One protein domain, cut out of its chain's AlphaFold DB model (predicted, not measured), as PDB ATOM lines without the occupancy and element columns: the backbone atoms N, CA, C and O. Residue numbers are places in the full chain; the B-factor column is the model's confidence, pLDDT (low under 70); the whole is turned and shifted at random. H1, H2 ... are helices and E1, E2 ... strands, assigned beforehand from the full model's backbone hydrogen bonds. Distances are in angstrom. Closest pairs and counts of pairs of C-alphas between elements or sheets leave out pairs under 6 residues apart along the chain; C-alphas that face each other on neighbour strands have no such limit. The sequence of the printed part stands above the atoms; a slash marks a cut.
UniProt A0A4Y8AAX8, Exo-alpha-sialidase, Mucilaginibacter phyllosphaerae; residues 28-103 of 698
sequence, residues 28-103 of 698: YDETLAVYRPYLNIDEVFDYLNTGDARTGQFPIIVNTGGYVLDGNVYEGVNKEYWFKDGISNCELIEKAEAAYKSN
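What this domain is: This is residues 28 to 103 of the 698 residues of the protein "Exo-alpha-sialidase" of Mucilaginibacter phyllosphaerae (UniProt A0A4Y8AAX8). A small three-stranded sheet, E2, E5 and E6, forms the middle, with H1 over one face and H3 over the other. At one end E2 turns sharply, at 90 degrees, into the hairpin E3 and E4, which makes an arm with E1 near it; H2 lies off the sheet. The printed part has 76 residues, in the order E1 H1 H2 E2 E3 E4 E5 E6 H3; both sheets, E2 - E5 - E6 and E3 - E4, are antiparallel. The class is mixed, helices and strands; the whole is compact, with a radius of gyration of the C-alphas of 13.0 A, yet elongated, spanning 41 by 25 by 16 A.

Where its parts are: E2 is residues 60 to 64, 12.2 A long; E5, residues 77 to 83, 19.3 A; E6, residues 92 to 94. E3 is residues 67 to 69 and E4 residues 72 to 74. E1, residues 34 to 36, begins at C-alpha 34 (-84.281, 67.487, 53.660). H1 is residues 41 to 47, 10.0 A; H2, residues 51 to 54; H3, residues 95 to 101, 10.3 A, ending at C-alpha 101 (-79.419, 97.341, 38.140).

How they stand to each other: N 62 and O 79 are 2.9 A apart between E2 and E5, N 82 and O 93 2.9 A between E5 and E6, and N 67 and O 74 3.0 A between E3 and E4. H1 is on the sheet at a height of 9.7 A and only just stands up from it, rising 42 degrees; its closest C-alphas to E2 are Ile 41 and Val 62, 7.0 A. H3, on the opposite face, is over E6 at a height of 6.2 A; the C-alphas of Tyr 81 and Lys 95 are the closest of E5 and H3, 5.1 A. E1 pairs with no named strand; its closest C-alphas to E4 are Arg 36 and Val 73, 6.9 A. The closest of H2 and E5 are Arg 54 and Phe 83, 7.3 A. Every O i to N i+4 pair is within hydrogen-bond range in H1, 2 of 3 in H3; H2 is too short for one.

The domain as a whole: The C-alphas farthest apart, Asp 70 and Asn 103, are 42.6 A apart. The printed part has no cut and no long link. pLDDT is under 70 at residues 85 to 90 and 96 to 103.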
ATOM      1  N   TYR A  28     -79.564  71.934  51.240       91.25
ATOM      2  CA  TYR A  28     -79.686  70.559  51.721       91.25
ATOM      3  C   TYR A  28     -79.229  70.485  53.175       91.25
ATOM      4  O   TYR A  28     -78.044  70.650  53.468       91.25
ATOM      5  N   ASP A  29     -80.171  70.230  54.076       86.50
ATOM      6  CA  ASP A  29     -79.901  70.105  55.501       86.50
ATOM      7  C   ASP A  29     -79.429  68.687  55.824       86.50
ATOM      8  O   ASP A  29     -80.232  67.758  55.895       86.50
ATOM      9  N   GLU A  30     -78.121  68.507  56.006       86.56
ATOM     10  CA  GLU A  30     -77.520  67.190  56.263       86.56
ATOM     11  C   GLU A  30     -77.975  66.572  57.590       86.56
ATOM     12  O   GLU A  30     -78.013  65.349  57.714       86.56
ATOM     13  N   THR A  31     -78.353  67.395  58.574       87.50
ATOM     14  CA  THR A  31     -78.811  66.904  59.884       87.50
ATOM     15  C   THR A  31     -80.208  66.302  59.780       87.50
ATOM     16  O   THR A  31     -80.525  65.325  60.457       87.50
ATOM     17  N   LEU A  32     -81.044  66.891  58.926       84.62
ATOM     18  CA  LEU A  32     -82.458  66.551  58.785       84.62
ATOM     19  C   LEU A  32     -82.754  65.739  57.512       84.62
ATOM     20  O   LEU A  32     -83.859  65.226  57.362       84.62
ATOM     21  N   ALA A  33     -81.770  65.601  56.619       87.44
ATOM     22  CA  ALA A  33     -81.859  64.944  55.317       87.44
ATOM     23  C   ALA A  33     -82.989  65.489  54.415       87.44
ATOM     24  O   ALA A  33     -83.647  64.727  53.702       87.44
ATOM     25  N   VAL A  34     -83.209  66.810  54.420       83.50
ATOM     26  CA  VAL A  34     -84.281  67.487  53.660       83.50
ATOM     27  C   VAL A  34     -83.766  68.657  52.823       83.50
ATOM     28  O   VAL A  34     -82.778  69.305  53.163       83.50
ATOM     29  N   TYR A  35     -84.482  68.955  51.736       89.00
ATOM     30  CA  TYR A  35     -84.310  70.183  50.960       89.00
ATOM     31  C   TYR A  35     -85.225  71.286  51.474       89.00
ATOM     32  O   TYR A  35     -86.431  71.084  51.611       89.00
ATOM     33  N   ARG A  36     -84.662  72.472  51.687       93.12
ATOM     34  CA  ARG A  36     -85.401  73.658  52.124       93.12
ATOM     35  C   ARG A  36     -84.820  74.938  51.523       93.12
ATOM     36  O   ARG A  36     -83.673  74.933  51.086       93.12
ATOM     37  N   PRO A  37     -85.589  76.034  51.449       93.94
ATOM     38  CA  PRO A  37     -85.021  77.346  51.169       93.94
ATOM     39  C   PRO A  37     -83.870  77.683  52.126       93.94
ATOM     40  O   PRO A  37     -83.839  77.213  53.271       93.94
ATOM     41  N   TYR A  38     -82.963  78.538  51.667       95.56
ATOM     42  CA  TYR A  38     -81.988  79.181  52.541       95.56
ATOM     43  C   TYR A  38     -82.722  80.115  53.515       95.56
ATOM     44  O   TYR A  38     -83.658  80.796  53.113       95.56
ATOM     45  N   LEU A  39     -82.340  80.171  54.785       95.44
ATOM     46  CA  LEU A  39     -82.986  81.002  55.808       95.44
ATOM     47  C   LEU A  39     -82.576  82.473  55.735       95.44
ATOM     48  O   LEU A  39     -83.259  83.355  56.253       95.44
ATOM     49  N   ASN A  40     -81.425  82.745  55.134       93.44
ATOM     50  CA  ASN A  40     -80.898  84.083  54.929       93.44
ATOM     51  C   ASN A  40     -79.773  84.039  53.888       93.44
ATOM     52  O   ASN A  40     -79.369  82.974  53.421       93.44
ATOM     53  N   ILE A  41     -79.291  85.219  53.508       92.31
ATOM     54  CA  ILE A  41     -78.219  85.383  52.522       92.31
ATOM     55  C   ILE A  41     -76.889  84.804  53.035       92.31
ATOM     56  O   ILE A  41     -76.135  84.242  52.243       92.31
ATOM     57  N   ASP A  42     -76.618  84.883  54.339       93.25
ATOM     58  CA  ASP A  42     -75.381  84.349  54.923       93.25
ATOM     59  C   ASP A  42     -75.313  82.821  54.762       93.25
ATOM     60  O   ASP A  42     -74.289  82.294  54.335       93.25
ATOM     61  N   GLU A  43     -76.436  82.117  54.951       93.62
ATOM     62  CA  GLU A  43     -76.526  80.668  54.730       93.62
ATOM     63  C   GLU A  43     -76.254  80.288  53.264       93.62
ATOM     64  O   GLU A  43     -75.663  79.241  52.992       93.62
ATOM     65  N   VAL A  44     -76.620  81.147  52.304       92.62
ATOM     66  CA  VAL A  44     -76.251  80.941  50.894       92.62
ATOM     67  C   VAL A  44     -74.739  81.025  50.721       92.62
ATOM     68  O   VAL A  44     -74.155  80.183  50.039       92.62
ATOM     69  N   PHE A  45     -74.091  82.031  51.312       90.62
ATOM     70  CA  PHE A  45     -72.648  82.220  51.178       90.62
ATOM     71  C   PHE A  45     -71.839  81.129  51.884       90.62
ATOM     72  O   PHE A  45     -70.814  80.712  51.341       90.62
ATOM     73  N   ASP A  46     -72.317  80.642  53.028       92.25
ATOM     74  CA  ASP A  46     -71.700  79.543  53.770       92.25
ATOM     75  C   ASP A  46     -71.826  78.212  53.018       92.25
ATOM     76  O   ASP A  46     -70.856  77.456  52.919       92.25
ATOM     77  N   TYR A  47     -73.004  77.937  52.445       91.31
ATOM     78  CA  TYR A  47     -73.275  76.692  51.724       91.31
ATOM     79  C   TYR A  47     -72.650  76.675  50.320       91.31
ATOM     80  O   TYR A  47     -72.065  75.679  49.898       91.31
ATOM     81  N   LEU A  48     -72.734  77.787  49.588       90.06
ATOM     82  CA  LEU A  48     -72.137  77.971  48.263       90.06
ATOM     83  C   LEU A  48     -70.823  78.744  48.400       90.06
ATOM     84  O   LEU A  48     -70.651  79.800  47.807       90.06
ATOM     85  N   ASN A  49     -69.883  78.271  49.210       88.88
ATOM     86  CA  ASN A  49     -68.684  79.035  49.591       88.88
ATOM     87  C   ASN A  49     -67.549  79.076  48.543       88.88
ATOM     88  O   ASN A  49     -66.596  79.839  48.708       88.88
ATOM     89  N   THR A  50     -67.636  78.302  47.458       85.69
ATOM     90  CA  THR A  50     -66.625  78.262  46.384       85.69
ATOM     91  C   THR A  50     -67.149  78.850  45.077       85.69
ATOM     92  O   THR A  50     -68.350  78.835  44.818       85.69
ATOM     93  N   GLY A  51     -66.248  79.345  44.219       79.38
ATOM     94  CA  GLY A  51     -66.612  79.843  42.886       79.38
ATOM     95  C   GLY A  51     -67.310  78.777  42.036       79.38
ATOM     96  O   GLY A  51     -68.341  79.057  41.432       79.38
ATOM     97  N   ASP A  52     -66.826  77.533  42.081       79.81
ATOM     98  CA  ASP A  52     -67.393  76.407  41.327       79.81
ATOM     99  C   ASP A  52     -68.846  76.110  41.728       79.81
ATOM    100  O   ASP A  52     -69.696  75.890  40.859       79.81
ATOM    101  N   ALA A  53     -69.170  76.207  43.024       81.19
ATOM    102  CA  ALA A  53     -70.533  76.044  43.533       81.19
ATOM    103  C   ALA A  53     -71.506  77.139  43.047       81.19
ATOM    104  O   ALA A  53     -72.719  76.941  43.103       81.19
ATOM    105  N   ARG A  54     -70.995  78.269  42.540       82.06
ATOM    106  CA  ARG A  54     -71.779  79.432  42.081       82.06
ATOM    107  C   ARG A  54     -71.910  79.540  40.563       82.06
ATOM    108  O   ARG A  54     -72.645  80.395  40.074       82.06
ATOM    109  N   THR A  55     -71.224  78.682  39.812       75.69
ATOM    110  CA  THR A  55     -71.251  78.716  38.344       75.69
ATOM    111  C   THR A  55     -72.616  78.309  37.776       75.69
ATOM    112  O   THR A  55     -73.278  77.410  38.290       75.69
ATOM    113  N   GLY A  56     -73.039  78.923  36.667       70.94
ATOM    114  CA  GLY A  56     -74.174  78.429  35.873       70.94
ATOM    115  C   GLY A  56     -75.528  79.119  36.065       70.94
ATOM    116  O   GLY A  56     -76.528  78.502  35.723       70.94
ATOM    117  N   GLN A  57     -75.566  80.365  36.564       74.69
ATOM    118  CA  GLN A  57     -76.759  81.240  36.579       74.69
ATOM    119  C   GLN A  57     -78.070  80.507  36.925       74.69
ATOM    120  O   GLN A  57     -78.952  80.337  36.082       74.69
ATOM    121  N   PHE A  58     -78.191  80.056  38.171       85.56
ATOM    122  CA  PHE A  58     -79.375  79.354  38.665       85.56
ATOM    123  C   PHE A  58     -80.103  80.182  39.736       85.56
ATOM    124  O   PHE A  58     -79.470  80.980  40.431       85.56
ATOM    125  N   PRO A  59     -81.426  79.995  39.889       89.69
ATOM    126  CA  PRO A  59     -82.198  80.673  40.921       89.69
ATOM    127  C   PRO A  59     -81.847  80.133  42.308       89.69
ATOM    128  O   PRO A  59     -81.716  78.922  42.478       89.69
ATOM    129  N   ILE A  60     -81.743  81.016  43.300       92.50
ATOM    130  CA  ILE A  60     -81.481  80.688  44.708       92.50
ATOM    131  C   ILE A  60     -82.692  81.115  45.529       92.50
ATOM    132  O   ILE A  60     -83.064  82.286  45.511       92.50
ATOM    133  N   ILE A  61     -83.322  80.183  46.243       94.12
ATOM    134  CA  ILE A  61     -84.535  80.478  47.013       94.12
ATOM    135  C   ILE A  61     -84.180  80.747  48.473       94.12
ATOM    136  O   ILE A  61     -83.786  79.832  49.196       94.12
ATOM    137  N   VAL A  62     -84.358  81.991  48.916       94.62
ATOM    138  CA  VAL A  62     -84.123  82.419  50.301       94.62
ATOM    139  C   VAL A  62     -85.464  82.746  50.955       94.62
ATOM    140  O   VAL A  62     -86.198  83.609  50.480       94.62
ATOM    141  N   ASN A  63     -85.802  82.065  52.043       95.38
ATOM    142  CA  ASN A  63     -86.934  82.394  52.895       95.38
ATOM    143  C   ASN A  63     -86.521  83.487  53.889       95.38
ATOM    144  O   ASN A  63     -85.877  83.216  54.898       95.38
ATOM    145  N   THR A  64     -86.877  84.738  53.604       90.00
ATOM    146  CA  THR A  64     -86.546  85.856  54.491       90.00
ATOM    147  C   THR A  64     -87.531  85.922  55.654       90.00
ATOM    148  O   THR A  64     -88.713  86.206  55.445       90.00
ATOM    149  N   GLY A  65     -87.031  85.705  56.873       87.50
ATOM    150  CA  GLY A  65     -87.798  85.826  58.118       87.50
ATOM    151  C   GLY A  65     -88.435  84.530  58.627       87.50
ATOM    152  O   GLY A  65     -89.153  84.589  59.620       87.50
ATOM    153  N   GLY A  66     -88.194  83.389  57.976       91.75
ATOM    154  CA  GLY A  66     -88.620  82.079  58.467       91.75
ATOM    155  C   GLY A  66     -87.579  81.396  59.353       91.75
ATOM    156  O   GLY A  66     -86.459  81.878  59.533       91.75
ATOM    157  N   TYR A  67     -87.949  80.242  59.900       92.81
ATOM    158  CA  TYR A  67     -87.078  79.374  60.697       92.81
ATOM    159  C   TYR A  67     -87.350  77.898  60.400       92.81
ATOM    160  O   TYR A  67     -88.404  77.544  59.871       92.81
ATOM    161  N   VAL A  68     -86.401  77.023  60.745       89.94
ATOM    162  CA  VAL A  68     -86.549  75.568  60.590       89.94
ATOM    163  C   VAL A  68     -86.932  74.940  61.917       89.94
ATOM    164  O   VAL A  68     -86.263  75.156  62.927       89.94
ATOM    165  N   LEU A  69     -87.973  74.116  61.897       90.50
ATOM    166  CA  LEU A  69     -88.340  73.231  62.993       90.50
ATOM    167  C   LEU A  69     -88.675  71.857  62.397       90.50
ATOM    168  O   LEU A  69     -89.459  71.761  61.457       90.50
ATOM    169  N   ASP A  70     -88.032  70.798  62.888       88.62
ATOM    170  CA  ASP A  70     -88.261  69.410  62.451       88.62
ATOM    171  C   ASP A  70     -88.214  69.196  60.922       88.62
ATOM    172  O   ASP A  70     -89.009  68.453  60.347       88.62
ATOM    173  N   GLY A  71     -87.295  69.881  60.237       81.81
ATOM    174  CA  GLY A  71     -87.096  69.756  58.785       81.81
ATOM    175  C   GLY A  71     -88.071  70.567  57.933       81.81
ATOM    176  O   GLY A  71     -87.937  70.583  56.712       81.81
ATOM    177  N   ASN A  72     -89.010  71.281  58.552       84.44
ATOM    178  CA  ASN A  72     -89.952  72.153  57.861       84.44
ATOM    179  C   ASN A  72     -89.589  73.622  58.089       84.44
ATOM    180  O   ASN A  72     -89.174  74.008  59.183       84.44
ATOM    181  N   VAL A  73     -89.757  74.444  57.052       89.50
ATOM    182  CA  VAL A  73     -89.617  75.902  57.156       89.50
ATOM    183  C   VAL A  73     -90.962  76.496  57.548       89.50
ATOM    184  O   VAL A  73     -91.963  76.275  56.865       89.50
ATOM    185  N   TYR A  74     -90.973  77.251  58.640       89.81
ATOM    186  CA  TYR A  74     -92.130  77.980  59.139       89.81
ATOM    187  C   TYR A  74     -91.915  79.480  58.960       89.81
ATOM    188  O   TYR A  74     -90.805  79.977  59.144       89.81
ATOM    189  N   GLU A  75     -93.005  80.184  58.647       93.19
ATOM    190  CA  GLU A  75     -93.036  81.638  58.453       93.19
ATOM    191  C   GLU A  75     -92.149  82.138  57.288       93.19
ATOM    192  O   GLU A  75     -91.697  81.368  56.433       93.19
ATOM    193  N   GLY A  76     -91.996  83.463  57.203       90.81
ATOM    194  CA  GLY A  76     -91.218  84.160  56.182       90.81
ATOM    195  C   GLY A  76     -91.801  84.127  54.766       90.81
ATOM    196  O   GLY A  76     -92.918  83.671  54.515       90.81
ATOM    197  N   VAL A  77     -91.037  84.686  53.826       87.69
ATOM    198  CA  VAL A  77     -91.403  84.790  52.406       87.69
ATOM    199  C   VAL A  77     -90.256  84.259  51.561       87.69
ATOM    200  O   VAL A  77     -89.121  84.711  51.702       87.69
ATOM    201  N   ASN A  78     -90.552  83.316  50.666       91.56
ATOM    202  CA  ASN A  78     -89.580  82.830  49.692       91.56
ATOM    203  C   ASN A  78     -89.330  83.905  48.634       91.56
ATOM    204  O   ASN A  78     -90.242  84.304  47.909       91.56
ATOM    205  N   LYS A  79     -88.078  84.328  48.531       90.50
ATOM    206  CA  LYS A  79     -87.570  85.270  47.543       90.50
ATOM    207  C   LYS A  79     -86.538  84.578  46.664       90.50
ATOM    208  O   LYS A  79     -85.784  83.724  47.126       90.50
ATOM    209  N   GLU A  80     -86.519  84.937  45.388       92.69
ATOM    210  CA  GLU A  80     -85.574  84.397  44.410       92.69
ATOM    211  C   GLU A  80     -84.379  85.348  44.278       92.69
ATOM    212  O   GLU A  80     -84.569  86.538  44.039       92.69
ATOM    213  N   TYR A  81     -83.159  84.832  44.401       91.12
ATOM    214  CA  TYR A  81     -81.905  85.574  44.274       91.12
ATOM    215  C   TYR A  81     -80.977  84.946  43.230       91.12
ATOM    216  O   TYR A  81     -81.094  83.763  42.912       91.12
ATOM    217  N   TRP A  82     -80.072  85.755  42.681       88.81
ATOM    218  CA  TRP A  82     -79.111  85.376  41.644       88.81
ATOM    219  C   TRP A  82     -77.732  85.961  41.981       88.81
ATOM    220  O   TRP A  82     -77.638  87.087  42.470       88.81
ATOM    221  N   PHE A  83     -76.651  85.229  41.701       84.19
ATOM    222  CA  PHE A  83     -75.306  85.813  41.729       84.19
ATOM    223  C   PHE A  83     -75.127  86.751  40.532       84.19
ATOM    224  O   PHE A  83     -75.365  86.350  39.392       84.19
ATOM    225  N   LYS A  84     -74.683  87.986  40.788       73.06
ATOM    226  CA  LYS A  84     -74.568  89.058  39.786       73.06
ATOM    227  C   LYS A  84     -73.718  88.708  38.560       73.06
ATOM    228  O   LYS A  84     -74.060  89.105  37.452       73.06
ATOM    229  N   ASP A  85     -72.608  87.999  38.749       69.25
ATOM    230  CA  ASP A  85     -71.612  87.747  37.698       69.25
ATOM    231  C   ASP A  85     -71.301  86.257  37.477       69.25
ATOM    232  O   ASP A  85     -70.480  85.917  36.631       69.25
ATOM    233  N   GLY A  86     -71.966  85.362  38.213       61.09
ATOM    234  CA  GLY A  86     -71.782  83.914  38.113       61.09
ATOM    235  C   GLY A  86     -70.412  83.380  38.557       61.09
ATOM    236  O   GLY A  86     -70.166  82.194  38.335       61.09
ATOM    237  N   ILE A  87     -69.514  84.203  39.134       55.50
ATOM    238  CA  ILE A  87     -68.149  83.756  39.486       55.50
ATOM    239  C   ILE A  87     -67.473  84.479  40.668       55.50
ATOM    240  O   ILE A  87     -66.556  83.892  41.245       55.50
ATOM    241  N   SER A  88     -67.863  85.697  41.073       59.38
ATOM    242  CA  SER A  88     -67.188  86.428  42.166       59.38
ATOM    243  C   SER A  88     -68.046  86.615  43.429       59.38
ATOM    244  O   SER A  88     -69.265  86.463  43.429       59.38
ATOM    245  N   ASN A  89     -67.380  86.876  44.561       57.47
ATOM    246  CA  ASN A  89     -67.951  86.861  45.918       57.47
ATOM    247  C   ASN A  89     -68.916  88.010  46.259       57.47
ATOM    248  O   ASN A  89     -69.327  88.124  47.411       57.47
ATOM    249  N   CYS A  90     -69.280  88.866  45.310       57.81
ATOM    250  CA  CYS A  90     -69.838  90.166  45.650       57.81
ATOM    251  C   CYS A  90     -71.231  90.339  45.036       57.81
ATOM    252  O   CYS A  90     -71.353  90.702  43.870       57.81
ATOM    253  N   GLU A  91     -72.251  90.161  45.881       72.38
ATOM    254  CA  GLU A  91     -73.675  90.484  45.673       72.38
ATOM    255  C   GLU A  91     -74.532  89.349  45.074       72.38
ATOM    256  O   GLU A  91     -74.651  89.177  43.859       72.38
ATOM    257  N   LEU A  92     -75.214  88.612  45.966       85.00
ATOM    258  CA  LEU A  92     -76.524  88.048  45.638       85.00
ATOM    259  C   LEU A  92     -77.491  89.213  45.441       85.00
ATOM    260  O   LEU A  92     -77.612  90.075  46.310       85.00
ATOM    261  N   ILE A  93     -78.181  89.224  44.311       84.25
ATOM    262  CA  ILE A  93     -79.191  90.225  43.999       84.25
ATOM    263  C   ILE A  93     -80.539  89.518  43.992       84.25
ATOM    264  O   ILE A  93     -80.695  88.482  43.342       84.25
ATOM    265  N   GLU A  94     -81.513  90.054  44.726       87.25
ATOM    266  CA  GLU A  94     -82.899  89.593  44.625       87.25
ATOM    267  C   GLU A  94     -83.331  89.757  43.164       87.25
ATOM    268  O   GLU A  94     -83.058  90.784  42.556       87.25
ATOM    269  N   LYS A  95     -83.973  88.774  42.536       77.75
ATOM    270  CA  LYS A  95     -84.318  88.832  41.104       77.75
ATOM    271  C   LYS A  95     -85.163  90.058  40.746       77.75
ATOM    272  O   LYS A  95     -85.018  90.596  39.650       77.75
ATOM    273  N   ALA A  96     -85.976  90.530  41.693       67.81
ATOM    274  CA  ALA A  96     -86.695  91.796  41.584       67.81
ATOM    275  C   ALA A  96     -85.752  93.011  41.408       67.81
ATOM    276  O   ALA A  96     -86.100  93.957  40.711       67.81
ATOM    277  N   GLU A  97     -84.537  92.959  41.960       51.84
ATOM    278  CA  GLU A  97     -83.466  93.957  41.827       51.84
ATOM    279  C   GLU A  97     -82.416  93.622  40.734       51.84
ATOM    280  O   GLU A  97     -81.692  94.499  40.259       51.84
ATOM    281  N   ALA A  98     -82.288  92.370  40.280       49.84
ATOM    282  CA  ALA A  98     -81.293  91.989  39.263       49.84
ATOM    283  C   ALA A  98     -81.694  92.447  37.850       49.84
ATOM    284  O   ALA A  98     -80.847  92.894  37.073       49.84
ATOM    285  N   ALA A  99     -82.998  92.444  37.551       48.16
ATOM    286  CA  ALA A  99     -83.547  93.148  36.388       48.16
ATOM    287  C   ALA A  99     -83.401  94.682  36.509       48.16
ATOM    288  O   ALA A  99     -83.443  95.394  35.511       48.16
ATOM    289  N   TYR A 100     -83.190  95.188  37.729       43.62
ATOM    290  CA  TYR A 100     -83.226  96.607  38.076       43.62
ATOM    291  C   TYR A 100     -81.882  97.331  37.887       43.62
ATOM    292  O   TYR A 100     -81.858  98.482  37.460       43.62
ATOM    293  N   LYS A 101     -80.743  96.678  38.173       41.00
ATOM    294  CA  LYS A 101     -79.419  97.341  38.140       41.00
ATOM    295  C   LYS A 101     -78.693  97.322  36.793       41.00
ATOM    296  O   LYS A 101     -77.797  98.137  36.609       41.00
ATOM    297  N   SER A 102     -79.046  96.450  35.845       43.78
ATOM    298  CA  SER A 102     -78.401  96.482  34.515       43.78
ATOM    299  C   SER A 102     -78.877  97.648  33.639       43.78
ATOM    300  O   SER A 102     -78.192  97.985  32.680       43.78
ATOM    301  N   ASN A 103     -79.980  98.313  34.016       45.50
ATOM    302  CA  ASN A 103     -80.560  99.436  33.277       45.50
ATOM    303  C   ASN A 103     -80.449 100.796  33.978       45.50
ATOM    304  O   ASN A 103     -81.028 101.777  33.516       45.50
TER     305      ASN A 103